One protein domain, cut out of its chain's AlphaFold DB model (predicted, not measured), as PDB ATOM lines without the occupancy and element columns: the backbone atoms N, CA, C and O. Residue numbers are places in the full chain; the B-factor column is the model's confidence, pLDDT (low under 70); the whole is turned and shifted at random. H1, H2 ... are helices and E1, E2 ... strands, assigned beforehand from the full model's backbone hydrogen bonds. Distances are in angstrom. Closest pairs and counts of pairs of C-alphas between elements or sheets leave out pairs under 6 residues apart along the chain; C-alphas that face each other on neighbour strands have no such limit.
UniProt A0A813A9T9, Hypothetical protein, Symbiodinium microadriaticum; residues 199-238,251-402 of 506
ATOM      1  N   SER A 199     -26.162 -22.182 -13.882       49.97
ATOM      2  CA  SER A 199     -27.297 -22.606 -13.058       49.97
ATOM      3  C   SER A 199     -27.265 -21.921 -11.684       49.97
ATOM      4  O   SER A 199     -26.201 -21.722 -11.102       49.97
ATOM      5  N   ALA A 200     -28.423 -21.592 -11.106       44.03
ATOM      6  CA  ALA A 200     -28.475 -20.945  -9.788       44.03
ATOM      7  C   ALA A 200     -27.741 -21.749  -8.689       44.03
ATOM      8  O   ALA A 200     -27.132 -21.163  -7.794       44.03
ATOM      9  N   ALA A 201     -27.742 -23.086  -8.788       42.56
ATOM     10  CA  ALA A 201     -26.994 -23.975  -7.899       42.56
ATOM     11  C   ALA A 201     -25.477 -23.766  -8.028       42.56
ATOM     12  O   ALA A 201     -24.800 -23.549  -7.025       42.56
ATOM     13  N   GLU A 202     -24.957 -23.746  -9.256       43.69
ATOM     14  CA  GLU A 202     -23.544 -23.479  -9.527       43.69
ATOM     15  C   GLU A 202     -23.155 -22.035  -9.137       43.69
ATOM     16  O   GLU A 202     -22.101 -21.829  -8.540       43.69
ATOM     17  N   GLN A 203     -24.022 -21.045  -9.372       43.62
ATOM     18  CA  GLN A 203     -23.786 -19.637  -9.025       43.62
ATOM     19  C   GLN A 203     -23.732 -19.403  -7.499       43.62
ATOM     20  O   GLN A 203     -22.864 -18.676  -7.015       43.62
ATOM     21  N   SER A 204     -24.591 -20.073  -6.719       44.19
ATOM     22  CA  SER A 204     -24.648 -19.930  -5.252       44.19
ATOM     23  C   SER A 204     -23.376 -20.383  -4.519       44.19
ATOM     24  O   SER A 204     -23.024 -19.819  -3.482       44.19
ATOM     25  N   VAL A 205     -22.634 -21.344  -5.082       47.16
ATOM     26  CA  VAL A 205     -21.330 -21.787  -4.555       47.16
ATOM     27  C   VAL A 205     -20.269 -20.684  -4.705       47.16
ATOM     28  O   VAL A 205     -19.308 -20.629  -3.930       47.16
ATOM     29  N   TYR A 206     -20.446 -19.780  -5.678       44.78
ATOM     30  CA  TYR A 206     -19.526 -18.682  -5.971       44.78
ATOM     31  C   TYR A 206     -19.870 -17.379  -5.238       44.78
ATOM     32  O   TYR A 206     -18.956 -16.718  -4.747       44.78
ATOM     33  N   ASP A 207     -21.153 -17.025  -5.119       44.91
ATOM     34  CA  ASP A 207     -21.593 -15.736  -4.552       44.91
ATOM     35  C   ASP A 207     -21.395 -15.617  -3.031       44.91
ATOM     36  O   ASP A 207     -21.447 -14.524  -2.468       44.91
ATOM     37  N   ALA A 208     -21.128 -16.724  -2.341       49.19
ATOM     38  CA  ALA A 208     -21.043 -16.752  -0.887       49.19
ATOM     39  C   ALA A 208     -19.727 -16.200  -0.290       49.19
ATOM     40  O   ALA A 208     -19.566 -16.290   0.930       49.19
ATOM     41  N   VAL A 209     -18.744 -15.698  -1.072       49.03
ATOM     42  CA  VAL A 209     -17.390 -15.482  -0.507       49.03
ATOM     43  C   VAL A 209     -16.590 -14.259  -0.980       49.03
ATOM     44  O   VAL A 209     -16.218 -14.129  -2.141       49.03
ATOM     45  N   ALA A 210     -16.177 -13.450   0.003       47.88
ATOM     46  CA  ALA A 210     -15.278 -12.297  -0.098       47.88
ATOM     47  C   ALA A 210     -13.777 -12.670   0.032       47.88
ATOM     48  O   ALA A 210     -13.074 -12.160   0.906       47.88
ATOM     49  N   ASP A 211     -13.267 -13.589  -0.795       49.84
ATOM     50  CA  ASP A 211     -11.857 -14.016  -0.723       49.84
ATOM     51  C   ASP A 211     -10.954 -13.245  -1.702       49.84
ATOM     52  O   ASP A 211     -11.125 -13.307  -2.919       49.84
ATOM     53  N   GLY A 212      -9.930 -12.567  -1.174       44.09
ATOM     54  CA  GLY A 212      -8.951 -11.828  -1.976       44.09
ATOM     55  C   GLY A 212      -7.945 -12.724  -2.737       44.09
ATOM     56  O   GLY A 212      -7.590 -13.817  -2.285       44.09
ATOM     57  N   PRO A 213      -7.375 -12.249  -3.865       41.75
ATOM     58  CA  PRO A 213      -6.568 -13.036  -4.819       41.75
ATOM     59  C   PRO A 213      -5.220 -13.569  -4.292       41.75
ATOM     60  O   PRO A 213      -4.564 -14.379  -4.963       41.75
ATOM     61  N   HIS A 214      -4.801 -13.121  -3.109       47.53
ATOM     62  CA  HIS A 214      -3.550 -13.503  -2.450       47.53
ATOM     63  C   HIS A 214      -3.757 -14.140  -1.075       47.53
ATOM     64  O   HIS A 214      -2.775 -14.396  -0.375       47.53
ATOM     65  N   ASP A 215      -5.001 -14.433  -0.691       59.38
ATOM     66  CA  ASP A 215      -5.242 -15.082   0.585       59.38
ATOM     67  C   ASP A 215      -4.752 -16.540   0.542       59.38
ATOM     68  O   ASP A 215      -5.283 -17.403  -0.162       59.38
ATOM     69  N   LYS A 216      -3.699 -16.831   1.312       53.81
ATOM     70  CA  LYS A 216      -3.154 -18.186   1.463       53.81
ATOM     71  C   LYS A 216      -4.177 -19.129   2.108       53.81
ATOM     72  O   LYS A 216      -4.144 -20.325   1.812       53.81
ATOM     73  N   ALA A 217      -5.113 -18.607   2.907       58.69
ATOM     74  CA  ALA A 217      -6.227 -19.372   3.455       58.69
ATOM     75  C   ALA A 217      -7.262 -19.765   2.384       58.69
ATOM     76  O   ALA A 217      -8.075 -20.657   2.623       58.69
ATOM     77  N   ALA A 218      -7.224 -19.181   1.181       66.75
ATOM     78  CA  ALA A 218      -8.138 -19.543   0.099       66.75
ATOM     79  C   ALA A 218      -7.820 -20.914  -0.526       66.75
ATOM     80  O   ALA A 218      -8.714 -21.550  -1.073       66.75
ATOM     81  N   LYS A 219      -6.568 -21.408  -0.470       67.56
ATOM     82  CA  LYS A 219      -6.213 -22.700  -1.097       67.56
ATOM     83  C   LYS A 219      -6.864 -23.904  -0.389       67.56
ATOM     84  O   LYS A 219      -7.526 -24.662  -1.093       67.56
ATOM     85  N   PRO A 220      -6.738 -24.081   0.943       69.50
ATOM     86  CA  PRO A 220      -7.451 -25.148   1.650       69.50
ATOM     87  C   PRO A 220      -8.966 -25.051   1.451       69.50
ATOM     88  O   PRO A 220      -9.618 -26.054   1.201       69.50
ATOM     89  N   ARG A 221      -9.508 -23.825   1.440       80.19
ATOM     90  CA  ARG A 221     -10.935 -23.582   1.195       80.19
ATOM     91  C   ARG A 221     -11.391 -24.010  -0.206       80.19
ATOM     92  O   ARG A 221     -12.524 -24.450  -0.343       80.19
ATOM     93  N   ARG A 222     -10.539 -23.937  -1.237       81.38
ATOM     94  CA  ARG A 222     -10.869 -24.465  -2.578       81.38
ATOM     95  C   ARG A 222     -10.944 -25.988  -2.605       81.38
ATOM     96  O   ARG A 222     -11.875 -26.503  -3.207       81.38
ATOM     97  N   ALA A 223     -10.011 -26.676  -1.949       83.81
ATOM     98  CA  ALA A 223     -10.049 -28.136  -1.833       83.81
ATOM     99  C   ALA A 223     -11.294 -28.601  -1.062       83.81
ATOM    100  O   ALA A 223     -11.990 -29.499  -1.519       83.81
ATOM    101  N   ALA A 224     -11.628 -27.907   0.031       83.50
ATOM    102  CA  ALA A 224     -12.845 -28.143   0.805       83.50
ATOM    103  C   ALA A 224     -14.117 -27.962  -0.030       83.50
ATOM    104  O   ALA A 224     -14.978 -28.833  -0.064       83.50
ATOM    105  N   ARG A 225     -14.224 -26.843  -0.760       85.38
ATOM    106  CA  ARG A 225     -15.373 -26.577  -1.641       85.38
ATOM    107  C   ARG A 225     -15.475 -27.589  -2.768       85.38
ATOM    108  O   ARG A 225     -16.573 -28.023  -3.082       85.38
ATOM    109  N   PHE A 226     -14.345 -27.949  -3.372       86.81
ATOM    110  CA  PHE A 226     -14.325 -28.954  -4.420       86.81
ATOM    111  C   PHE A 226     -14.776 -30.307  -3.868       86.81
ATOM    112  O   PHE A 226     -15.687 -30.891  -4.428       86.81
ATOM    113  N   ALA A 227     -14.251 -30.747  -2.722       86.25
ATOM    114  CA  ALA A 227     -14.691 -31.972  -2.059       86.25
ATOM    115  C   ALA A 227     -16.188 -31.954  -1.704       86.25
ATOM    116  O   ALA A 227     -16.892 -32.908  -2.018       86.25
ATOM    117  N   ALA A 228     -16.692 -30.859  -1.128       85.06
ATOM    118  CA  ALA A 228     -18.113 -30.703  -0.822       85.06
ATOM    119  C   ALA A 228     -18.985 -30.782  -2.086       85.06
ATOM    120  O   ALA A 228     -20.017 -31.447  -2.081       85.06
ATOM    121  N   TRP A 229     -18.544 -30.155  -3.180       86.88
ATOM    122  CA  TRP A 229     -19.207 -30.256  -4.477       86.88
ATOM    123  C   TRP A 229     -19.185 -31.694  -5.015       86.88
ATOM    124  O   TRP A 229     -20.222 -32.181  -5.447       86.88
ATOM    125  N   LEU A 230     -18.062 -32.418  -4.911       86.94
ATOM    126  CA  LEU A 230     -17.989 -33.827  -5.323       86.94
ATOM    127  C   LEU A 230     -18.986 -34.693  -4.543       86.94
ATOM    128  O   LEU A 230     -19.685 -35.495  -5.150       86.94
ATOM    129  N   VAL A 231     -19.085 -34.518  -3.223       85.38
ATOM    130  CA  VAL A 231     -20.053 -35.251  -2.389       85.38
ATOM    131  C   VAL A 231     -21.486 -34.882  -2.769       85.38
ATOM    132  O   VAL A 231     -22.325 -35.759  -2.929       85.38
ATOM    133  N   GLN A 232     -21.777 -33.598  -2.973       84.19
ATOM    134  CA  GLN A 232     -23.113 -33.156  -3.370       84.19
ATOM    135  C   GLN A 232     -23.530 -33.700  -4.744       84.19
ATOM    136  O   GLN A 232     -24.694 -34.054  -4.919       84.19
ATOM    137  N   THR A 233     -22.606 -33.728  -5.706       84.06
ATOM    138  CA  THR A 233     -22.865 -34.139  -7.091       84.06
ATOM    139  C   THR A 233     -22.873 -35.654  -7.248       84.06
ATOM    140  O   THR A 233     -23.765 -36.184  -7.894       84.06
ATOM    141  N   TYR A 234     -21.910 -36.357  -6.654       83.69
ATOM    142  CA  TYR A 234     -21.713 -37.794  -6.872       83.69
ATOM    143  C   TYR A 234     -22.142 -38.673  -5.698       83.69
ATOM    144  O   TYR A 234     -22.245 -39.884  -5.867       83.69
ATOM    145  N   GLY A 235     -22.371 -38.099  -4.515       81.50
ATOM    146  CA  GLY A 235     -22.769 -38.849  -3.321       81.50
ATOM    147  C   GLY A 235     -24.268 -39.134  -3.221       81.50
ATOM    148  O   GLY A 235     -24.649 -39.989  -2.438       81.50
ATOM    149  N   LYS A 236     -25.115 -38.449  -4.003       68.31
ATOM    150  CA  LYS A 236     -26.585 -38.521  -3.877       68.31
ATOM    151  C   LYS A 236     -27.290 -39.453  -4.865       68.31
ATOM    152  O   LYS A 236     -28.493 -39.642  -4.766       68.31
ATOM    153  N   GLU A 237     -26.593 -39.989  -5.861       57.81
ATOM    154  CA  GLU A 237     -27.254 -40.578  -7.038       57.81
ATOM    155  C   GLU A 237     -27.852 -41.989  -6.852       57.81
ATOM    156  O   GLU A 237     -28.256 -42.571  -7.848       57.81
ATOM    157  N   ASN A 238     -27.967 -42.538  -5.636       50.16
ATOM    158  CA  ASN A 238     -28.559 -43.872  -5.419       50.16
ATOM    159  C   ASN A 238     -29.634 -43.942  -4.311       50.16
ATOM    160  O   ASN A 238     -29.981 -45.043  -3.888       50.16
ATOM    161  N   GLU A 251     -20.910 -43.480   2.295       49.81
ATOM    162  CA  GLU A 251     -20.481 -44.845   1.982       49.81
ATOM    163  C   GLU A 251     -20.231 -45.076   0.477       49.81
ATOM    164  O   GLU A 251     -19.375 -45.879   0.100       49.81
ATOM    165  N   TYR A 252     -20.847 -44.298  -0.418       50.53
ATOM    166  CA  TYR A 252     -20.713 -44.504  -1.868       50.53
ATOM    167  C   TYR A 252     -19.325 -44.142  -2.435       50.53
ATOM    168  O   TYR A 252     -18.814 -44.795  -3.348       50.53
ATOM    169  N   LEU A 253     -18.648 -43.149  -1.846       55.16
ATOM    170  CA  LEU A 253     -17.249 -42.839  -2.175       55.16
ATOM    171  C   LEU A 253     -16.256 -43.724  -1.397       55.16
ATOM    172  O   LEU A 253     -15.046 -43.552  -1.544       55.16
ATOM    173  N   SER A 254     -16.740 -44.665  -0.577       48.81
ATOM    174  CA  SER A 254     -15.908 -45.488   0.310       48.81
ATOM    175  C   SER A 254     -15.464 -46.826  -0.292       48.81
ATOM    176  O   SER A 254     -14.378 -47.290   0.048       48.81
ATOM    177  N   GLY A 255     -16.232 -47.411  -1.223       46.22
ATOM    178  CA  GLY A 255     -15.986 -48.777  -1.719       46.22
ATOM    179  C   GLY A 255     -14.727 -48.944  -2.579       46.22
ATOM    180  O   GLY A 255     -14.063 -49.974  -2.503       46.22
ATOM    181  N   SER A 256     -14.359 -47.908  -3.339       58.06
ATOM    182  CA  SER A 256     -13.151 -47.906  -4.186       58.06
ATOM    183  C   SER A 256     -12.380 -46.583  -4.178       58.06
ATOM    184  O   SER A 256     -11.342 -46.458  -4.829       58.06
ATOM    185  N   GLY A 257     -12.883 -45.593  -3.436       78.88
ATOM    186  CA  GLY A 257     -12.273 -44.279  -3.286       78.88
ATOM    187  C   GLY A 257     -12.328 -43.386  -4.527       78.88
ATOM    188  O   GLY A 257     -12.658 -43.792  -5.646       78.88
ATOM    189  N   VAL A 258     -11.977 -42.123  -4.302       80.56
ATOM    190  CA  VAL A 258     -11.703 -41.134  -5.346       80.56
ATOM    191  C   VAL A 258     -10.229 -41.199  -5.725       80.56
ATOM    192  O   VAL A 258      -9.353 -41.193  -4.860       80.56
ATOM    193  N   LEU A 259      -9.926 -41.219  -7.017       81.38
ATOM    194  CA  LEU A 259      -8.557 -41.074  -7.495       81.38
ATOM    195  C   LEU A 259      -8.247 -39.576  -7.602       81.38
ATOM    196  O   LEU A 259      -8.658 -38.927  -8.560       81.38
ATOM    197  N   ASP A 260      -7.603 -39.017  -6.574       85.25
ATOM    198  CA  ASP A 260      -7.279 -37.590  -6.480       85.25
ATOM    199  C   ASP A 260      -5.941 -37.308  -7.163       85.25
ATOM    200  O   ASP A 260      -4.871 -37.627  -6.648       85.25
ATOM    201  N   VAL A 261      -5.992 -36.692  -8.333       77.94
ATOM    202  CA  VAL A 261      -4.818 -36.319  -9.109       77.94
ATOM    203  C   VAL A 261      -4.400 -34.899  -8.734       77.94
ATOM    204  O   VAL A 261      -5.147 -33.936  -8.919       77.94
ATOM    205  N   ALA A 262      -3.165 -34.767  -8.241       76.31
ATOM    206  CA  ALA A 262      -2.545 -33.520  -7.773       76.31
ATOM    207  C   ALA A 262      -3.051 -32.938  -6.427       76.31
ATOM    208  O   ALA A 262      -2.693 -31.807  -6.075       76.31
ATOM    209  N   GLY A 263      -3.785 -33.708  -5.618       69.19
ATOM    210  CA  GLY A 263      -4.023 -33.382  -4.200       69.19
ATOM    211  C   GLY A 263      -5.059 -32.286  -3.998       69.19
ATOM    212  O   GLY A 263      -4.843 -31.333  -3.237       69.19
ATOM    213  N   GLY A 264      -6.142 -32.397  -4.754       63.62
ATOM    214  CA  GLY A 264      -7.226 -31.445  -4.833       63.62
ATOM    215  C   GLY A 264      -8.396 -31.705  -3.906       63.62
ATOM    216  O   GLY A 264      -9.152 -30.777  -3.614       63.62
ATOM    217  N   VAL A 265      -8.553 -32.945  -3.462       66.69
ATOM    218  CA  VAL A 265      -9.690 -33.379  -2.664       66.69
ATOM    219  C   VAL A 265      -9.304 -33.305  -1.192       66.69
ATOM    220  O   VAL A 265      -8.221 -33.714  -0.771       66.69
ATOM    221  N   GLU A 266     -10.171 -32.704  -0.379       72.81
ATOM    222  CA  GLU A 266      -9.949 -32.687   1.060       72.81
ATOM    223  C   GLU A 266      -9.997 -34.113   1.625       72.81
ATOM    224  O   GLU A 266     -10.809 -34.937   1.210       72.81
ATOM    225  N   MET A 267      -9.141 -34.394   2.614       63.75
ATOM    226  CA  MET A 267      -8.926 -35.736   3.185       63.75
ATOM    227  C   MET A 267     -10.140 -36.330   3.927       63.75
ATOM    228  O   MET A 267     -10.001 -37.303   4.664       63.75
ATOM    229  N   GLU A 268     -11.312 -35.713   3.812       69.50
ATOM    230  CA  GLU A 268     -12.576 -36.267   4.295       69.50
ATOM    231  C   GLU A 268     -13.128 -37.303   3.313       69.50
ATOM    232  O   GLU A 268     -13.723 -38.289   3.743       69.50
ATOM    233  N   VAL A 269     -12.810 -37.184   2.024       75.19
ATOM    234  CA  VAL A 269     -13.176 -38.181   1.017       75.19
ATOM    235  C   VAL A 269     -12.109 -39.285   0.968       75.19
ATOM    236  O   VAL A 269     -10.930 -38.966   0.761       75.19
ATOM    237  N   PRO A 270     -12.472 -40.572   1.169       79.12
ATOM    238  CA  PRO A 270     -11.563 -41.693   0.921       79.12
ATOM    239  C   PRO A 270     -10.965 -41.568  -0.482       79.12
ATOM    240  O   PRO A 270     -11.691 -41.549  -1.476       79.12
ATOM    241  N   SER A 271      -9.649 -41.401  -0.567       86.62
ATOM    242  CA  SER A 271      -8.992 -41.117  -1.837       86.62
ATOM    243  C   SER A 271      -7.597 -41.715  -1.924       86.62
ATOM    244  O   SER A 271      -6.874 -41.828  -0.931       86.62
ATOM    245  N   THR A 272      -7.230 -42.092  -3.147       90.56
ATOM    246  CA  THR A 272      -5.854 -42.408  -3.516       90.56
ATOM    247  C   THR A 272      -5.269 -41.189  -4.210       90.56
ATOM    248  O   THR A 272      -5.729 -40.812  -5.286       90.56
ATOM    249  N   LEU A 273      -4.262 -40.565  -3.600       90.75
ATOM    250  CA  LEU A 273      -3.549 -39.448  -4.211       90.75
ATOM    251  C   LEU A 273      -2.606 -39.972  -5.295       90.75
ATOM    252  O   LEU A 273      -1.739 -40.794  -5.003       90.75
ATOM    253  N   VAL A 274      -2.703 -39.439  -6.509       91.88
ATOM    254  CA  VAL A 274      -1.711 -39.637  -7.573       91.88
ATOM    255  C   VAL A 274      -0.946 -38.335  -7.768       91.88
ATOM    256  O   VAL A 274      -1.503 -37.323  -8.200       91.88
ATOM    257  N   ASP A 275       0.333 -38.342  -7.400       88.69
ATOM    258  CA  ASP A 275       1.213 -37.177  -7.531       88.69
ATOM    259  C   ASP A 275       2.677 -37.634  -7.661       88.69
ATOM    260  O   ASP A 275       3.204 -38.214  -6.702       88.69
ATOM    261  N   PRO A 276       3.361 -37.345  -8.786       87.00
ATOM    262  CA  PRO A 276       4.768 -37.697  -8.988       87.00
ATOM    263  C   PRO A 276       5.718 -36.944  -8.040       87.00
ATOM    264  O   PRO A 276       6.853 -37.367  -7.826       87.00
ATOM    265  N   ALA A 277       5.292 -35.802  -7.490       79.06
ATOM    266  CA  ALA A 277       6.156 -34.860  -6.783       79.06
ATOM    267  C   ALA A 277       6.225 -35.085  -5.267       79.06
ATOM    268  O   ALA A 277       6.861 -34.292  -4.551       79.06
ATOM    269  N   LEU A 278       5.599 -36.138  -4.733       66.50
ATOM    270  CA  LEU A 278       5.766 -36.448  -3.319       66.50
ATOM    271  C   LEU A 278       7.241 -36.786  -3.059       66.50
ATOM    272  O   LEU A 278       7.871 -37.549  -3.789       66.50
ATOM    273  N   ARG A 279       7.822 -36.104  -2.063       58.12
ATOM    274  CA  ARG A 279       9.275 -36.059  -1.826       58.12
ATOM    275  C   ARG A 279       9.891 -37.466  -1.798       58.12
ATOM    276  O   ARG A 279       9.242 -38.409  -1.352       58.12
ATOM    277  N   ARG A 280      11.173 -37.550  -2.199       50.00
ATOM    278  CA  ARG A 280      12.054 -38.737  -2.113       50.00
ATOM    279  C   ARG A 280      11.667 -39.619  -0.916       50.00
ATOM    280  O   ARG A 280      11.851 -39.200   0.225       50.00
ATOM    281  N   GLY A 281      11.094 -40.791  -1.200       59.38
ATOM    282  CA  GLY A 281      10.666 -41.776  -0.201       59.38
ATOM    283  C   GLY A 281       9.158 -42.038  -0.106       59.38
ATOM    284  O   GLY A 281       8.762 -42.808   0.759       59.38
ATOM    285  N   GLY A 282       8.310 -41.405  -0.931       61.81
ATOM    286  CA  GLY A 282       6.866 -41.714  -0.996       61.81
ATOM    287  C   GLY A 282       6.077 -41.368   0.276       61.81
ATOM    288  O   GLY A 282       4.910 -41.718   0.412       61.81
ATOM    289  N   ALA A 283       6.704 -40.677   1.232       69.56
ATOM    290  CA  ALA A 283       6.103 -40.381   2.521       69.56
ATOM    291  C   ALA A 283       5.347 -39.047   2.503       69.56
ATOM    292  O   ALA A 283       5.894 -37.992   2.161       69.56
ATOM    293  N   LEU A 284       4.105 -39.082   2.989       72.06
ATOM    294  CA  LEU A 284       3.300 -37.903   3.296       72.06
ATOM    295  C   LEU A 284       4.073 -36.851   4.107       72.06
ATOM    296  O   LEU A 284       4.830 -37.165   5.040       72.06
ATOM    297  N   LYS A 285       3.802 -35.564   3.833       74.00
ATOM    298  CA  LYS A 285       4.348 -34.471   4.654       74.00
ATOM    299  C   LYS A 285       3.924 -34.674   6.110       74.00
ATOM    300  O   LYS A 285       2.825 -35.143   6.400       74.00
ATOM    301  N   SER A 286       4.785 -34.288   7.049       79.56
ATOM    302  CA  SER A 286       4.548 -34.480   8.491       79.56
ATOM    303  C   SER A 286       3.213 -33.901   8.974       79.56
ATOM    304  O   SER A 286       2.571 -34.484   9.842       79.56
ATOM    305  N   TRP A 287       2.769 -32.782   8.396       79.25
ATOM    306  CA  TRP A 287       1.471 -32.188   8.708       79.25
ATOM    307  C   TRP A 287       0.292 -32.990   8.131       79.25
ATOM    308  O   TRP A 287      -0.731 -33.069   8.802       79.25
ATOM    309  N   GLN A 288       0.436 -33.623   6.957       77.06
ATOM    310  CA  GLN A 288      -0.590 -34.499   6.369       77.06
ATOM    311  C   GLN A 288      -0.767 -35.741   7.241       77.06
ATOM    312  O   GLN A 288      -1.875 -36.014   7.687       77.06
ATOM    313  N   ARG A 289       0.339 -36.405   7.614       79.38
ATOM    314  CA  ARG A 289       0.308 -37.523   8.576       79.38
ATOM    315  C   ARG A 289      -0.312 -37.113   9.907       79.38
ATOM    316  O   ARG A 289      -1.157 -37.816  10.441       79.38
ATOM    317  N   ARG A 290       0.051 -35.939  10.437       81.50
ATOM    318  CA  ARG A 290      -0.536 -35.416  11.681       81.50
ATOM    319  C   ARG A 290      -2.041 -35.166  11.551       81.50
ATOM    320  O   ARG A 290      -2.765 -35.438  12.503       81.50
ATOM    321  N   ALA A 291      -2.501 -34.648  10.413       79.50
ATOM    322  CA  ALA A 291      -3.917 -34.422  10.149       79.50
ATOM    323  C   ALA A 291      -4.691 -35.745  10.035       79.50
ATOM    324  O   ALA A 291      -5.720 -35.881  10.691       79.50
ATOM    325  N   LEU A 292      -4.162 -36.732   9.300       78.75
ATOM    326  CA  LEU A 292      -4.749 -38.075   9.208       78.75
ATOM    327  C   LEU A 292      -4.793 -38.772  10.570       78.75
ATOM    328  O   LEU A 292      -5.843 -39.262  10.975       78.75
ATOM    329  N   ARG A 293      -3.690 -38.734  11.327       83.00
ATOM    330  CA  ARG A 293      -3.610 -39.326  12.667       83.00
ATOM    331  C   ARG A 293      -4.583 -38.678  13.647       83.00
ATOM    332  O   ARG A 293      -5.242 -39.383  14.399       83.00
ATOM    333  N   LYS A 294      -4.722 -37.344  13.627       83.50
ATOM    334  CA  LYS A 294      -5.705 -36.630  14.469       83.50
ATOM    335  C   LYS A 294      -7.143 -37.073  14.170       83.50
ATOM    336  O   LYS A 294      -7.990 -36.986  15.049       83.50
ATOM    337  N   ARG A 295      -7.404 -37.523  12.943       77.69
ATOM    338  CA  ARG A 295      -8.715 -37.980  12.473       77.69
ATOM    339  C   ARG A 295      -8.890 -39.505  12.547       77.69
ATOM    340  O   ARG A 295      -9.949 -39.981  12.172       77.69
ATOM    341  N   GLY A 296      -7.885 -40.265  12.997       80.62
ATOM    342  CA  GLY A 296      -7.939 -41.734  13.031       80.62
ATOM    343  C   GLY A 296      -7.941 -42.398  11.647       80.62
ATOM    344  O   GLY A 296      -8.420 -43.514  11.511       80.62
ATOM    345  N   ARG A 297      -7.438 -41.712  10.611       73.88
ATOM    346  CA  ARG A 297      -7.512 -42.143   9.200       73.88
ATOM    347  C   ARG A 297      -6.145 -42.301   8.537       73.88
ATOM    348  O   ARG A 297      -6.013 -42.103   7.337       73.88
ATOM    349  N   GLU A 298      -5.109 -42.610   9.313       70.75
ATOM    350  CA  GLU A 298      -3.747 -42.772   8.777       70.75
ATOM    351  C   GLU A 298      -3.654 -43.916   7.755       70.75
ATOM    352  O   GLU A 298      -2.943 -43.778   6.767       70.75
ATOM    353  N   GLU A 299      -4.449 -44.973   7.933       69.75
ATOM    354  CA  GLU A 299      -4.506 -46.129   7.026       69.75
ATOM    355  C   GLU A 299      -5.420 -45.915   5.809       69.75
ATOM    356  O   GLU A 299      -5.296 -46.615   4.810       69.75
ATOM    357  N   ALA A 300      -6.321 -44.927   5.856       67.94
ATOM    358  CA  ALA A 300      -7.318 -44.690   4.808       67.94
ATOM    359  C   ALA A 300      -6.792 -43.845   3.636       67.94
ATOM    360  O   ALA A 300      -7.567 -43.458   2.761       67.94
ATOM    361  N   PHE A 301      -5.503 -43.502   3.645       73.38
ATOM    362  CA  PHE A 301      -4.885 -42.681   2.616       73.38
ATOM    363  C   PHE A 301      -3.827 -43.480   1.861       73.38
ATOM    364  O   PHE A 301      -2.775 -43.813   2.409       73.38
ATOM    365  N   ALA A 302      -4.088 -43.722   0.580       83.38
ATOM    366  CA  ALA A 302      -3.116 -44.293  -0.337       83.38
ATOM    367  C   ALA A 302      -2.459 -43.177  -1.159       83.38
ATOM    368  O   ALA A 302      -3.114 -42.226  -1.585       83.38
ATOM    369  N   HIS A 303      -1.154 -43.291  -1.399       85.69
ATOM    370  CA  HIS A 303      -0.432 -42.410  -2.312       85.69
ATOM    371  C   HIS A 303       0.319 -43.226  -3.349       85.69
ATOM    372  O   HIS A 303       1.024 -44.175  -3.014       85.69
ATOM    373  N   LEU A 304       0.177 -42.815  -4.601       89.69
ATOM    374  CA  LEU A 304       0.812 -43.421  -5.750       89.69
ATOM    375  C   LEU A 304       1.754 -42.384  -6.401       89.69
ATOM    376  O   LEU A 304       1.282 -41.431  -7.032       89.69
ATOM    377  N   PRO A 305       3.087 -42.522  -6.231       89.69
ATOM    378  CA  PRO A 305       4.086 -41.548  -6.676       89.69
ATOM    379  C   PRO A 305       4.401 -41.667  -8.177       89.69
ATOM    380  O   PRO A 305       5.556 -41.831  -8.562       89.69
ATOM    381  N   VAL A 306       3.382 -41.616  -9.032       91.00
ATOM    382  CA  VAL A 306       3.532 -41.779 -10.487       91.00
ATOM    383  C   VAL A 306       2.890 -40.623 -11.245       91.00
ATOM    384  O   VAL A 306       2.056 -39.891 -10.708       91.00
ATOM    385  N   MET A 307       3.285 -40.455 -12.506       92.88
ATOM    386  CA  MET A 307       2.599 -39.549 -13.426       92.88
ATOM    387  C   MET A 307       1.219 -40.124 -13.769       92.88
ATOM    388  O   MET A 307       1.087 -41.322 -14.019       92.88
ATOM    389  N   PHE A 308       0.187 -39.277 -13.806       95.19
ATOM    390  CA  PHE A 308      -1.134 -39.690 -14.276       95.19
ATOM    391  C   PHE A 308      -1.188 -39.606 -15.806       95.19
ATOM    392  O   PHE A 308      -1.506 -38.559 -16.365       95.19
ATOM    393  N   GLU A 309      -0.804 -40.689 -16.476       95.50
ATOM    394  CA  GLU A 309      -0.728 -40.792 -17.938       95.50
ATOM    395  C   GLU A 309      -0.886 -42.248 -18.409       95.50
ATOM    396  O   GLU A 309      -0.798 -43.193 -17.619       95.50
ATOM    397  N   ALA A 310      -1.107 -42.444 -19.713       95.44
ATOM    398  CA  ALA A 310      -1.389 -43.757 -20.299       95.44
ATOM    399  C   ALA A 310      -0.275 -44.794 -20.064       95.44
ATOM    400  O   ALA A 310      -0.560 -45.980 -19.934       95.44
ATOM    401  N   SER A 311       0.982 -44.360 -19.940       95.50
ATOM    402  CA  SER A 311       2.121 -45.240 -19.633       95.50
ATOM    403  C   SER A 311       2.050 -45.874 -18.235       95.50
ATOM    404  O   SER A 311       2.736 -46.860 -17.996       95.50
ATOM    405  N   HIS A 312       1.237 -45.327 -17.323       95.31
ATOM    406  CA  HIS A 312       1.076 -45.824 -15.953       95.31
ATOM    407  C   HIS A 312      -0.338 -46.329 -15.658       95.31
ATOM    408  O   HIS A 312      -0.499 -47.135 -14.751       95.31
ATOM    409  N   PHE A 313      -1.359 -45.867 -16.385       96.50
ATOM    410  CA  PHE A 313      -2.767 -46.211 -16.132       96.50
ATOM    411  C   PHE A 313      -3.474 -46.872 -17.324       96.50
ATOM    412  O   PHE A 313      -4.611 -47.314 -17.181       96.50
ATOM    413  N   GLY A 314      -2.823 -46.969 -18.486       93.94
ATOM    414  CA  GLY A 314      -3.363 -47.669 -19.651       93.94
ATOM    415  C   GLY A 314      -3.334 -49.193 -19.466       93.94
ATOM    416  O   GLY A 314      -2.427 -49.705 -18.807       93.94
ATOM    417  N   PRO A 315      -4.289 -49.947 -20.039       92.00
ATOM    418  CA  PRO A 315      -4.410 -51.394 -19.814       92.00
ATOM    419  C   PRO A 315      -3.185 -52.193 -20.284       92.00
ATOM    420  O   PRO A 315      -2.844 -53.203 -19.678       92.00
ATOM    421  N   GLU A 316      -2.489 -51.709 -21.313       91.69
ATOM    422  CA  GLU A 316      -1.341 -52.387 -21.929       91.69
ATOM    423  C   GLU A 316       0.013 -52.024 -21.289       91.69
ATOM    424  O   GLU A 316       1.059 -52.529 -21.699       91.69
ATOM    425  N   ALA A 317       0.035 -51.122 -20.304       89.06
ATOM    426  CA  ALA A 317       1.286 -50.670 -19.706       89.06
ATOM    427  C   ALA A 317       1.868 -51.713 -18.721       89.06
ATOM    428  O   ALA A 317       1.168 -52.199 -17.826       89.06
ATOM    429  N   PRO A 318       3.169 -52.047 -18.805       90.06
ATOM    430  CA  PRO A 318       3.823 -52.880 -17.799       90.06
ATOM    431  C   PRO A 318       3.764 -52.230 -16.410       90.06
ATOM    432  O   PRO A 318       4.156 -51.079 -16.243       90.06
ATOM    433  N   GLY A 319       3.286 -52.965 -15.400       90.44
ATOM    434  CA  GLY A 319       3.117 -52.419 -14.043       90.44
ATOM    435  C   GLY A 319       1.990 -51.385 -13.921       90.44
ATOM    436  O   GLY A 319       1.971 -50.608 -12.963       90.44
ATOM    437  N   SER A 320       1.071 -51.372 -14.891       93.62
ATOM    438  CA  SER A 320      -0.049 -50.442 -14.940       93.62
ATOM    439  C   SER A 320      -0.932 -50.491 -13.698       93.62
ATOM    440  O   SER A 320      -1.185 -51.534 -13.095       93.62
ATOM    441  N   GLN A 321      -1.474 -49.326 -13.384       95.12
ATOM    442  CA  GLN A 321      -2.478 -49.055 -12.371       95.12
ATOM    443  C   GLN A 321      -3.888 -49.033 -12.991       95.12
ATOM    444  O   GLN A 321      -4.817 -48.474 -12.413       95.12
ATOM    445  N   ALA A 322      -4.074 -49.656 -14.162       94.81
ATOM    446  CA  ALA A 322      -5.365 -49.763 -14.843       94.81
ATOM    447  C   ALA A 322      -6.447 -50.385 -13.952       94.81
ATOM    448  O   ALA A 322      -7.583 -49.929 -13.975       94.81
ATOM    449  N   ALA A 323      -6.104 -51.372 -13.115       93.94
ATOM    450  CA  ALA A 323      -7.048 -51.952 -12.157       93.94
ATOM    451  C   ALA A 323      -7.499 -50.937 -11.092       93.94
ATOM    452  O   ALA A 323      -8.667 -50.922 -10.718       93.94
ATOM    453  N   LEU A 324      -6.600 -50.063 -10.626       94.19
ATOM    454  CA  LEU A 324      -6.945 -48.990  -9.689       94.19
ATOM    455  C   LEU A 324      -7.907 -47.994 -10.347       94.19
ATOM    456  O   LEU A 324      -8.949 -47.677  -9.779       94.19
ATOM    457  N   LEU A 325      -7.595 -47.555 -11.569       95.06
ATOM    458  CA  LEU A 325      -8.462 -46.668 -12.346       95.06
ATOM    459  C   LEU A 325      -9.824 -47.312 -12.644       95.06
ATOM    460  O   LEU A 325     -10.856 -46.684 -12.438       95.06
ATOM    461  N   ALA A 326      -9.839 -48.576 -13.068       93.88
ATOM    462  CA  ALA A 326     -11.050 -49.334 -13.362       93.88
ATOM    463  C   ALA A 326     -11.868 -49.687 -12.114       93.88
ATOM    464  O   ALA A 326     -13.020 -50.078 -12.246       93.88
ATOM    465  N   ASN A 327     -11.321 -49.565 -10.909       93.31
ATOM    466  CA  ASN A 327     -12.102 -49.745  -9.690       93.31
ATOM    467  C   ASN A 327     -12.571 -48.413  -9.108       93.31
ATOM    468  O   ASN A 327     -13.587 -48.410  -8.423       93.31
ATOM    469  N   ALA A 328     -11.904 -47.295  -9.410       93.00
ATOM    470  CA  ALA A 328     -12.254 -45.981  -8.880       93.00
ATOM    471  C   ALA A 328     -13.726 -45.611  -9.145       93.00
ATOM    472  O   ALA A 328     -14.252 -45.801 -10.249       93.00
ATOM    473  N   SER A 329     -14.381 -45.031  -8.134       91.19
ATOM    474  CA  SER A 329     -15.744 -44.495  -8.280       91.19
ATOM    475  C   SER A 329     -15.743 -43.169  -9.047       91.19
ATOM    476  O   SER A 329     -16.717 -42.823  -9.717       91.19
ATOM    477  N   LEU A 330     -14.644 -42.417  -8.943       92.31
ATOM    478  CA  LEU A 330     -14.476 -41.089  -9.524       92.31
ATOM    479  C   LEU A 330     -12.988 -40.765  -9.691       92.31
ATOM    480  O   LEU A 330     -12.199 -41.000  -8.774       92.31
ATOM    481  N   VAL A 331     -12.617 -40.161 -10.819       94.56
ATOM    482  CA  VAL A 331     -11.287 -39.566 -11.021       94.56
ATOM    483  C   VAL A 331     -11.395 -38.054 -10.874       94.56
ATOM    484  O   VAL A 331     -12.108 -37.402 -11.632       94.56
ATOM    485  N   ALA A 332     -10.719 -37.468  -9.892       93.94
ATOM    486  CA  ALA A 332     -10.843 -36.049  -9.587       93.94
ATOM    487  C   ALA A 332      -9.495 -35.329  -9.681       93.94
ATOM    488  O   ALA A 332      -8.463 -35.893  -9.347       93.94
ATOM    489  N   GLY A 333      -9.498 -34.060 -10.084       93.38
ATOM    490  CA  GLY A 333      -8.299 -33.226 -10.033       93.38
ATOM    491  C   GLY A 333      -8.620 -31.745  -9.871       93.38
ATOM    492  O   GLY A 333      -9.312 -31.149 -10.700       93.38
ATOM    493  N   LEU A 334      -8.068 -31.119  -8.826       91.50
ATOM    494  CA  LEU A 334      -8.135 -29.669  -8.607       91.50
ATOM    495  C   LEU A 334      -6.796 -29.038  -8.981       91.50
ATOM    496  O   LEU A 334      -5.794 -29.234  -8.296       91.50
ATOM    497  N   HIS A 335      -6.798 -28.227 -10.033       90.25
ATOM    498  CA  HIS A 335      -5.596 -27.683 -10.665       90.25
ATOM    499  C   HIS A 335      -4.641 -28.742 -11.263       90.25
ATOM    500  O   HIS A 335      -3.423 -28.599 -11.116       90.25
ATOM    501  N   PRO A 336      -5.134 -29.785 -11.969       90.88
ATOM    502  CA  PRO A 336      -4.282 -30.811 -12.556       90.88
ATOM    503  C   PRO A 336      -3.768 -30.357 -13.931       90.88
ATOM    504  O   PRO A 336      -3.909 -31.064 -14.916       90.88
ATOM    505  N   ASP A 337      -3.243 -29.143 -14.057       86.00
ATOM    506  CA  ASP A 337      -3.082 -28.454 -15.348       86.00
ATOM    507  C   ASP A 337      -2.301 -29.249 -16.427       86.00
ATOM    508  O   ASP A 337      -2.635 -29.185 -17.608       86.00
ATOM    509  N   GLU A 338      -1.275 -30.019 -16.045       90.62
ATOM    510  CA  GLU A 338      -0.515 -30.887 -16.971       90.62
ATOM    511  C   GLU A 338      -1.165 -32.260 -17.180       90.62
ATOM    512  O   GLU A 338      -0.943 -32.884 -18.210       90.62
ATOM    513  N   ALA A 339      -1.991 -32.702 -16.233       93.31
ATOM    514  CA  ALA A 339      -2.675 -33.992 -16.247       93.31
ATOM    515  C   ALA A 339      -4.158 -33.877 -16.642       93.31
ATOM    516  O   ALA A 339      -4.874 -34.867 -16.581       93.31
ATOM    517  N   THR A 340      -4.650 -32.689 -17.019       93.00
ATOM    518  CA  THR A 340      -6.093 -32.466 -17.208       93.00
ATOM    519  C   THR A 340      -6.637 -33.330 -18.338       93.00
ATOM    520  O   THR A 340      -7.652 -33.983 -18.142       93.00
ATOM    521  N   GLU A 341      -5.958 -33.361 -19.486       92.69
ATOM    522  CA  GLU A 341      -6.361 -34.208 -20.617       92.69
ATOM    523  C   GLU A 341      -6.247 -35.689 -20.244       92.69
ATOM    524  O   GLU A 341      -7.213 -36.424 -20.364       92.69
ATOM    525  N   ALA A 342      -5.127 -36.104 -19.641       94.69
ATOM    526  CA  ALA A 342      -4.938 -37.491 -19.221       94.69
ATOM    527  C   ALA A 342      -6.012 -37.980 -18.232       94.69
ATOM    528  O   ALA A 342      -6.467 -39.111 -18.354       94.69
ATOM    529  N   ILE A 343      -6.442 -37.147 -17.272       94.69
ATOM    530  CA  ILE A 343      -7.559 -37.469 -16.366       94.69
ATOM    531  C   ILE A 343      -8.827 -37.756 -17.157       94.69
ATOM    532  O   ILE A 343      -9.512 -38.733 -16.874       94.69
ATOM    533  N   VAL A 344      -9.140 -36.891 -18.116       92.50
ATOM    534  CA  VAL A 344     -10.375 -36.962 -18.891       92.50
ATOM    535  C   VAL A 344     -10.342 -38.159 -19.837       92.50
ATOM    536  O   VAL A 344     -11.235 -38.998 -19.761       92.50
ATOM    537  N   ASP A 345      -9.293 -38.282 -20.652       93.44
ATOM    538  CA  ASP A 345      -9.128 -39.357 -21.633       93.44
ATOM    539  C   ASP A 345      -9.151 -40.731 -20.948       93.44
ATOM    540  O   ASP A 345      -9.967 -41.587 -21.282       93.44
ATOM    541  N   LEU A 346      -8.327 -40.927 -19.912       95.19
ATOM    542  CA  LEU A 346      -8.228 -42.222 -19.234       95.19
ATOM    543  C   LEU A 346      -9.489 -42.568 -18.440       95.19
ATOM    544  O   LEU A 346      -9.860 -43.739 -18.365       95.19
ATOM    545  N   ALA A 347     -10.161 -41.581 -17.837       93.88
ATOM    546  CA  ALA A 347     -11.431 -41.838 -17.168       93.88
ATOM    547  C   ALA A 347     -12.506 -42.261 -18.175       93.88
ATOM    548  O   ALA A 347     -13.208 -43.240 -17.925       93.88
ATOM    549  N   LEU A 348     -12.602 -41.582 -19.323       91.75
ATOM    550  CA  LEU A 348     -13.545 -41.941 -20.382       91.75
ATOM    551  C   LEU A 348     -13.263 -43.341 -20.939       91.75
ATOM    552  O   LEU A 348     -14.190 -44.154 -20.999       91.75
ATOM    553  N   ASP A 349     -12.000 -43.647 -21.243       92.38
ATOM    554  CA  ASP A 349     -11.558 -44.963 -21.721       92.38
ATOM    555  C   ASP A 349     -11.883 -46.079 -20.715       92.38
ATOM    556  O   ASP A 349     -12.325 -47.166 -21.091       92.38
ATOM    557  N   ALA A 350     -11.725 -45.809 -19.416       92.81
ATOM    558  CA  ALA A 350     -12.034 -46.753 -18.342       92.81
ATOM    559  C   ALA A 350     -13.528 -46.794 -17.953       92.81
ATOM    560  O   ALA A 350     -13.904 -47.504 -17.008       92.81
ATOM    561  N   GLY A 351     -14.385 -46.019 -18.631       91.81
ATOM    562  CA  GLY A 351     -15.808 -45.898 -18.313       91.81
ATOM    563  C   GLY A 351     -16.076 -45.316 -16.922       91.81
ATOM    564  O   GLY A 351     -17.068 -45.665 -16.285       91.81
ATOM    565  N   ARG A 352     -15.172 -44.469 -16.428       91.88
ATOM    566  CA  ARG A 352     -15.224 -43.841 -15.106       91.88
ATOM    567  C   ARG A 352     -15.738 -42.413 -15.205       91.88
ATOM    568  O   ARG A 352     -15.460 -41.686 -16.155       91.88
ATOM    569  N   ARG A 353     -16.456 -41.995 -14.165       91.81
ATOM    570  CA  ARG A 353     -16.814 -40.588 -13.962       91.81
ATOM    571  C   ARG A 353     -15.555 -39.798 -13.629       91.81
ATOM    572  O   ARG A 353     -14.650 -40.321 -12.969       91.81
ATOM    573  N   PHE A 354     -15.519 -38.528 -14.018       93.06
ATOM    574  CA  PHE A 354     -14.424 -37.641 -13.650       93.06
ATOM    575  C   PHE A 354     -14.888 -36.233 -13.281       93.06
ATOM    576  O   PHE A 354     -15.953 -35.771 -13.684       93.06
ATOM    577  N   ALA A 355     -14.049 -35.529 -12.529       92.00
ATOM    578  CA  ALA A 355     -14.241 -34.135 -12.168       92.00
ATOM    579  C   ALA A 355     -12.911 -33.384 -12.204       92.00
ATOM    580  O   ALA A 355     -12.005 -33.663 -11.420       92.00
ATOM    581  N   VAL A 356     -12.794 -32.386 -13.075       91.88
ATOM    582  CA  VAL A 356     -11.553 -31.615 -13.220       91.88
ATOM    583  C   VAL A 356     -11.790 -30.118 -13.108       91.88
ATOM    584  O   VAL A 356     -12.762 -29.574 -13.631       91.88
ATOM    585  N   VAL A 357     -10.855 -29.441 -12.443       90.81
ATOM    586  CA  VAL A 357     -10.781 -27.980 -12.355       90.81
ATOM    587  C   VAL A 357      -9.422 -27.523 -12.891       90.81
ATOM    588  O   VAL A 357      -8.473 -27.367 -12.112       90.81
ATOM    589  N   PRO A 358      -9.283 -27.289 -14.202       89.38
ATOM    590  CA  PRO A 358      -8.057 -26.717 -14.742       89.38
ATOM    591  C   PRO A 358      -7.915 -25.244 -14.331       89.38
ATOM    592  O   PRO A 358      -8.900 -24.514 -14.195       89.38
ATOM    593  N   CYS A 359      -6.684 -24.769 -14.147       86.50
ATOM    594  CA  CYS A 359      -6.376 -23.358 -13.893       86.50
ATOM    595  C   CYS A 359      -5.353 -22.745 -14.861       86.50
ATOM    596  O   CYS A 359      -5.334 -21.521 -15.010       86.50
ATOM    597  N   CYS A 360      -4.575 -23.563 -15.576       86.81
ATOM    598  CA  CYS A 360      -3.653 -23.128 -16.625       86.81
ATOM    599  C   CYS A 360      -3.796 -23.983 -17.889       86.81
ATOM    600  O   CYS A 360      -4.078 -25.171 -17.829       86.81
ATOM    601  N   VAL A 361      -3.539 -23.372 -19.048       88.44
ATOM    602  CA  VAL A 361      -3.553 -24.074 -20.345       88.44
ATOM    603  C   VAL A 361      -2.183 -24.530 -20.824       88.44
ATOM    604  O   VAL A 361      -2.106 -25.268 -21.796       88.44
ATOM    605  N   PHE A 362      -1.102 -24.032 -20.212       91.00
ATOM    606  CA  PHE A 362       0.281 -24.307 -20.612       91.00
ATOM    607  C   PHE A 362       0.511 -24.330 -22.133       91.00
ATOM    608  O   PHE A 362       1.101 -25.258 -22.676       91.00
ATOM    609  N   ALA A 363       0.072 -23.281 -22.830       90.12
ATOM    610  CA  ALA A 363       0.062 -23.246 -24.293       90.12
ATOM    611  C   ALA A 363       1.450 -23.378 -24.958       90.12
ATOM    612  O   ALA A 363       1.540 -23.582 -26.165       90.12
ATOM    613  N   GLU A 364       2.531 -23.209 -24.197       91.62
ATOM    614  CA  GLU A 364       3.900 -23.485 -24.650       91.62
ATOM    615  C   GLU A 364       4.273 -24.968 -24.535       91.62
ATOM    616  O   GLU A 364       4.987 -25.473 -25.395       91.62
ATOM    617  N   LYS A 365       3.778 -25.674 -23.505       90.38
ATOM    618  CA  LYS A 365       3.976 -27.126 -23.342       90.38
ATOM    619  C   LYS A 365       3.099 -27.934 -24.291       90.38
ATOM    620  O   LYS A 365       3.495 -29.015 -24.704       90.38
ATOM    621  N   PHE A 366       1.940 -27.389 -24.656       90.94
ATOM    622  CA  PHE A 366       0.966 -28.044 -25.524       90.94
ATOM    623  C   PHE A 366       0.713 -27.225 -26.801       90.94
ATOM    624  O   PHE A 366      -0.400 -26.744 -27.021       90.94
ATOM    625  N   PRO A 367       1.745 -27.015 -27.645       93.38
ATOM    626  CA  PRO A 367       1.637 -26.166 -28.831       93.38
ATOM    627  C   PRO A 367       0.747 -26.769 -29.925       93.38
ATOM    628  O   PRO A 367       0.319 -26.039 -30.812       93.38
ATOM    629  N   SER A 368       0.478 -28.076 -29.862       92.44
ATOM    630  CA  SER A 368      -0.421 -28.800 -30.764       92.44
ATOM    631  C   SER A 368      -1.904 -28.614 -30.435       92.44
ATOM    632  O   SER A 368      -2.742 -29.027 -31.231       92.44
ATOM    633  N   ARG A 369      -2.253 -28.014 -29.286       91.00
ATOM    634  CA  ARG A 369      -3.652 -27.735 -28.941       91.00
ATOM    635  C   ARG A 369      -4.181 -26.609 -29.812       91.00
ATOM    636  O   ARG A 369      -3.754 -25.456 -29.689       91.00
ATOM    637  N   GLU A 370      -5.172 -26.928 -30.630       92.06
ATOM    638  CA  GLU A 370      -5.802 -25.988 -31.546       92.06
ATOM    639  C   GLU A 370      -7.327 -26.015 -31.373       92.06
ATOM    640  O   GLU A 370      -7.930 -27.077 -31.310       92.06
ATOM    641  N   LEU A 371      -7.959 -24.838 -31.290       87.69
ATOM    642  CA  LEU A 371      -9.427 -24.714 -31.259       87.69
ATOM    643  C   LEU A 371     -10.041 -24.942 -32.653       87.69
ATOM    644  O   LEU A 371     -11.191 -25.341 -32.801       87.69
ATOM    645  N   ALA A 372      -9.270 -24.606 -33.678       87.62
ATOM    646  CA  ALA A 372      -9.542 -24.810 -35.091       87.62
ATOM    647  C   ALA A 372      -8.183 -24.845 -35.808       87.62
ATOM    648  O   ALA A 372      -7.231 -24.291 -35.256       87.62
ATOM    649  N   PRO A 373      -8.076 -25.413 -37.024       91.12
ATOM    650  CA  PRO A 373      -6.799 -25.517 -37.727       91.12
ATOM    651  C   PRO A 373      -6.021 -24.190 -37.757       91.12
ATOM    652  O   PRO A 373      -6.483 -23.200 -38.331       91.12
ATOM    653  N   GLY A 374      -4.850 -24.168 -37.116       91.94
ATOM    654  CA  GLY A 374      -3.964 -23.006 -37.001       91.94
ATOM    655  C   GLY A 374      -4.334 -21.968 -35.929       91.94
ATOM    656  O   GLY A 374      -3.668 -20.935 -35.836       91.94
ATOM    657  N   VAL A 375      -5.368 -22.207 -35.116       93.19
ATOM    658  CA  VAL A 375      -5.791 -21.335 -34.007       93.19
ATOM    659  C   VAL A 375      -5.382 -21.973 -32.675       93.19
ATOM    660  O   VAL A 375      -6.125 -22.803 -32.148       93.19
ATOM    661  N   PRO A 376      -4.228 -21.597 -32.091       94.12
ATOM    662  CA  PRO A 376      -3.726 -22.236 -30.881       94.12
ATOM    663  C   PRO A 376      -4.588 -21.907 -29.660       94.12
ATOM    664  O   PRO A 376      -5.066 -20.779 -29.494       94.12
ATOM    665  N   VAL A 377      -4.709 -22.867 -28.748       92.12
ATOM    666  CA  VAL A 377      -5.370 -22.675 -27.454       92.12
ATOM    667  C   VAL A 377      -4.454 -21.872 -26.525       92.12
ATOM    668  O   VAL A 377      -3.374 -22.320 -26.149       92.12
ATOM    669  N   ARG A 378      -4.870 -20.661 -26.141       91.94
ATOM    670  CA  ARG A 378      -4.093 -19.734 -25.290       91.94
ATOM    671  C   ARG A 378      -4.799 -19.338 -23.995       91.94
ATOM    672  O   ARG A 378      -4.146 -18.822 -23.092       91.94
ATOM    673  N   THR A 379      -6.104 -19.569 -23.880       89.69
ATOM    674  CA  THR A 379      -6.894 -19.216 -22.693       89.69
ATOM    675  C   THR A 379      -7.650 -20.419 -22.150       89.69
ATOM    676  O   THR A 379      -7.998 -21.323 -22.906       89.69
ATOM    677  N   LEU A 380      -7.944 -20.420 -20.844       86.88
ATOM    678  CA  LEU A 380      -8.708 -21.509 -20.230       86.88
ATOM    679  C   LEU A 380     -10.072 -21.692 -20.902       86.88
ATOM    680  O   LEU A 380     -10.475 -22.817 -21.144       86.88
ATOM    681  N   ASN A 381     -10.745 -20.604 -21.283       86.75
ATOM    682  CA  ASN A 381     -12.024 -20.696 -21.986       86.75
ATOM    683  C   ASN A 381     -11.879 -21.377 -23.352       86.75
ATOM    684  O   ASN A 381     -12.736 -22.170 -23.713       86.75
ATOM    685  N   GLN A 382     -10.795 -21.109 -24.091       89.06
ATOM    686  CA  GLN A 382     -10.512 -21.809 -25.349       89.06
ATOM    687  C   GLN A 382     -10.222 -23.292 -25.116       89.06
ATOM    688  O   GLN A 382     -10.692 -24.115 -25.889       89.06
ATOM    689  N   PHE A 383      -9.485 -23.629 -24.055       89.00
ATOM    690  CA  PHE A 383      -9.235 -25.021 -23.685       89.00
ATOM    691  C   PHE A 383     -10.546 -25.731 -23.347       89.00
ATOM    692  O   PHE A 383     -10.859 -26.757 -23.939       89.00
ATOM    693  N   CYS A 384     -11.364 -25.122 -22.486       85.25
ATOM    694  CA  CYS A 384     -12.657 -25.664 -22.105       85.25
ATOM    695  C   CYS A 384     -13.602 -25.827 -23.309       85.25
ATOM    696  O   CYS A 384     -14.296 -26.833 -23.421       85.25
ATOM    697  N   ALA A 385     -13.631 -24.837 -24.205       83.69
ATOM    698  CA  ALA A 385     -14.515 -24.822 -25.364       83.69
ATOM    699  C   ALA A 385     -14.040 -25.708 -26.524       83.69
ATOM    700  O   ALA A 385     -14.871 -26.155 -27.303       83.69
ATOM    701  N   GLY A 386     -12.736 -25.927 -26.684       84.94
ATOM    702  CA  GLY A 386     -12.222 -26.860 -27.684       84.94
ATOM    703  C   GLY A 386     -12.382 -28.291 -27.196       84.94
ATOM    704  O   GLY A 386     -13.151 -29.061 -27.753       84.94
ATOM    705  N   TYR A 387     -11.727 -28.596 -26.079       82.94
ATOM    706  CA  TYR A 387     -11.558 -29.965 -25.608       82.94
ATOM    707  C   TYR A 387     -12.868 -30.594 -25.108       82.94
ATOM    708  O   TYR A 387     -13.247 -31.674 -25.542       82.94
ATOM    709  N   PHE A 388     -13.638 -29.907 -24.257       77.88
ATOM    710  CA  PHE A 388     -14.830 -30.530 -23.661       77.88
ATOM    711  C   PHE A 388     -16.090 -30.429 -24.518       77.88
ATOM    712  O   PHE A 388     -17.019 -31.201 -24.301       77.88
ATOM    713  N   ASN A 389     -16.168 -29.500 -25.476       71.50
ATOM    714  CA  ASN A 389     -17.344 -29.442 -26.348       71.50
ATOM    715  C   ASN A 389     -17.359 -30.607 -27.345       71.50
ATOM    716  O   ASN A 389     -18.441 -31.094 -27.672       71.50
ATOM    717  N   GLU A 390     -16.186 -31.075 -27.780       72.19
ATOM    718  CA  GLU A 390     -16.060 -32.304 -28.570       72.19
ATOM    719  C   GLU A 390     -16.577 -33.499 -27.760       72.19
ATOM    720  O   GLU A 390     -17.498 -34.190 -28.198       72.19
ATOM    721  N   LEU A 391     -16.114 -33.628 -26.515       74.19
ATOM    722  CA  LEU A 391     -16.494 -34.712 -25.608       74.19
ATOM    723  C   LEU A 391     -17.977 -34.680 -25.192       74.19
ATOM    724  O   LEU A 391     -18.631 -35.718 -25.142       74.19
ATOM    725  N   SER A 392     -18.560 -33.501 -24.934       65.19
ATOM    726  CA  SER A 392     -19.969 -33.370 -24.500       65.19
ATOM    727  C   SER A 392     -20.984 -33.880 -25.525       65.19
ATOM    728  O   SER A 392     -22.140 -34.131 -25.187       65.19
ATOM    729  N   SER A 393     -20.560 -34.025 -26.782       64.38
ATOM    730  CA  SER A 393     -21.396 -34.599 -27.829       64.38
ATOM    731  C   SER A 393     -21.500 -36.124 -27.749       64.38
ATOM    732  O   SER A 393     -22.403 -36.690 -28.365       64.38
ATOM    733  N   GLU A 394     -20.616 -36.771 -26.984       63.66
ATOM    734  CA  GLU A 394     -20.490 -38.228 -26.908       63.66
ATOM    735  C   GLU A 394     -21.210 -38.820 -25.686       63.66
ATOM    736  O   GLU A 394     -21.903 -39.824 -25.841       63.66
ATOM    737  N   ASP A 395     -21.134 -38.188 -24.504       63.72
ATOM    738  CA  ASP A 395     -21.917 -38.590 -23.320       63.72
ATOM    739  C   ASP A 395     -22.041 -37.449 -22.276       63.72
ATOM    740  O   ASP A 395     -21.122 -37.229 -21.477       63.72
ATOM    741  N   PRO A 396     -23.170 -36.714 -22.231       61.31
ATOM    742  CA  PRO A 396     -23.349 -35.590 -21.310       61.31
ATOM    743  C   PRO A 396     -23.409 -36.006 -19.832       61.31
ATOM    744  O   PRO A 396     -23.160 -35.169 -18.970       61.31
ATOM    745  N   ASN A 397     -23.685 -37.279 -19.524       57.09
ATOM    746  CA  ASN A 397     -23.784 -37.766 -18.144       57.09
ATOM    747  C   ASN A 397     -22.426 -38.194 -17.564       57.09
ATOM    748  O   ASN A 397     -22.317 -38.450 -16.365       57.09
ATOM    749  N   ARG A 398     -21.379 -38.290 -18.396       59.44
ATOM    750  CA  ARG A 398     -20.016 -38.647 -17.958       59.44
ATOM    751  C   ARG A 398     -19.113 -37.446 -17.722       59.44
ATOM    752  O   ARG A 398     -18.046 -37.604 -17.134       59.44
ATOM    753  N   ILE A 399     -19.514 -36.266 -18.187       60.44
ATOM    754  CA  ILE A 399     -18.636 -35.100 -18.272       60.44
ATOM    755  C   ILE A 399     -19.162 -34.004 -17.359       60.44
ATOM    756  O   ILE A 399     -20.060 -33.246 -17.720       60.44
ATOM    757  N   PHE A 400     -18.526 -33.856 -16.200       64.06
ATOM    758  CA  PHE A 400     -18.754 -32.712 -15.328       64.06
ATOM    759  C   PHE A 400     -17.508 -31.837 -15.291       64.06
ATOM    760  O   PHE A 400     -16.514 -32.121 -14.618       64.06
ATOM    761  N   LEU A 401     -17.573 -30.737 -16.038       59.75
ATOM    762  CA  LEU A 401     -16.544 -29.711 -16.027       59.75
ATOM    763  C   LEU A 401     -16.952 -28.582 -15.084       59.75
ATOM    764  O   LEU A 401     -17.850 -27.798 -15.393       59.75
ATOM    765  N   ALA A 402     -16.230 -28.430 -13.979       56.31
ATOM    766  CA  ALA A 402     -16.368 -27.264 -13.119       56.31
ATOM    767  C   ALA A 402     -15.696 -26.051 -13.795       56.31
ATOM    768  O   ALA A 402     -14.516 -25.757 -13.597       56.31
TER     769      ALA A 402
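What this domain is: This is residues 199 to 238 and 251 to 402 of the 506 residues of the protein "Hypothetical protein" of Symbiodinium microadriaticum (UniProt A0A813A9T9). A twisted sheet of parallel strands forms the core, with the long helix H2 over one face and H6 over the other. H3 lies off beyond the E3 edge, H7 and the small strand E6 lie beyond the E7 edge, the short helices H4 and H5 lie toward the H6 side, and H1 stands off on the far side of H2 from the sheet. The printed part has 192 residues, with seven named helices and seven named strands in the order H1 H2 E1 E2 H3 E3 H4 H5 E4 H6 E5 E6 H7 E7; under half of the residues are in named elements, and the class is mixed, helices and strands. The sheet's order is E3 E2 E1 E4 E5 E7, parallel from E3 to E5, with E7 meeting E5 only at a point. The whole is compact and rounded, with a radius of gyration of the C-alphas of 17.1 A and spans of 53 by 48 by 38 A.

Where its parts are: The sheet holds E3, residues 301 to 304; E2, residues 271 to 274; E1, residues 258 to 261; E4, residues 330 to 334 and 13.1 A long; E5, residues 354 to 357 and 10.4 A; and E7, residues 399 to 401. E4 begins at C-alpha 330 at (-14.476, -41.089, -9.524). H2, residues 218 to 234, is the longest helix at 23.8 A, beginning at C-alpha 218 at (-8.138, -19.543, 0.099). H6 is residues 340 to 349, 14.4 A, and H7 is residues 380 to 392, 16.9 A. H1 is residues 200 to 207, H3 residues 286 to 294 and 12.1 A, H4 residues 310 to 313, H5 residues 322 to 327, and E6 residues 370 to 372. E7 ends at C-alpha 401 at (-16.544, -29.711, -16.027).

How they stand to each other: E4 and E5 are parallel at 5 degrees, with N 355 and O 331 2.8 A apart, within hydrogen-bond range. E1 and E4 are parallel at 34 degrees, with N 261 and O 332 at 2.8 A. E2 and E1 are parallel at 25 degrees, with N 274 and O 260 at 2.8 A; E3 and E2 are parallel at 22 degrees, with N 304 and O 273 at 2.8 A. E5 and E7 meet only at a point, where C-alphas 355 and 400 are 5.7 A apart. E3 and E7 are the edge strands. H6 is on the sheet at a height of 8.5 A, over E4 and E5, and runs along the strands at 6 degrees to E4 on the local plane; its closest C-alphas to E5 are those of Ala 347 and Phe 354, 6.2 A. H2 is on the opposite face at a height of 9.7 A, also over E4 and E5, and along the strands at 22 degrees to E4 on the local plane; the closest C-alphas of H2 and E4 are those of Ala 223 and Leu 334, 7.2 A. E4, H6, E5 and E2, H3, E3 are strand-helix-strand units, two parallel neighbour strands with a helix between, each with a right-handed crossover. H3 is not on the sheet. H5 only grazes it with residues 324 to 327, and H7 with residues 384 to 392. H4 only just touches H5 and H6, with 3 pairs of C-alphas within 8 A each; the closest are Phe 313 and Ala 322 at 4.6 A, and Ala 310 and Leu 346 at 7.1 A. H6 and H7 are near each other. E6 pairs with no named strand; its closest C-alphas to H7 are those of Leu 371 and Gly 386, 5.0 A. H1 and H2 are apart, only just, at 8.2 A. Every O i to N i+4 pair is within hydrogen-bond range in H2, H3, H5 and H6, against 2 of 4 in H1 and 6 of 9 in H7; H4 is too short for such a pair.

The domain as a whole: The C-alphas farthest apart are those of Gly 296 and Gly 374, 53.6 A. Residues 239 to 250 are cut out, with 11.0 A from C-alpha 238 to C-alpha 251. The long links are E2 to H3 and E5 to E6. Residues 212 to 218, of which 218 belongs to H2, stand free. The mean pLDDT of the printed part is 78.6; 55 residues are under 70, among them residues 199 to 220 and 392 to 402.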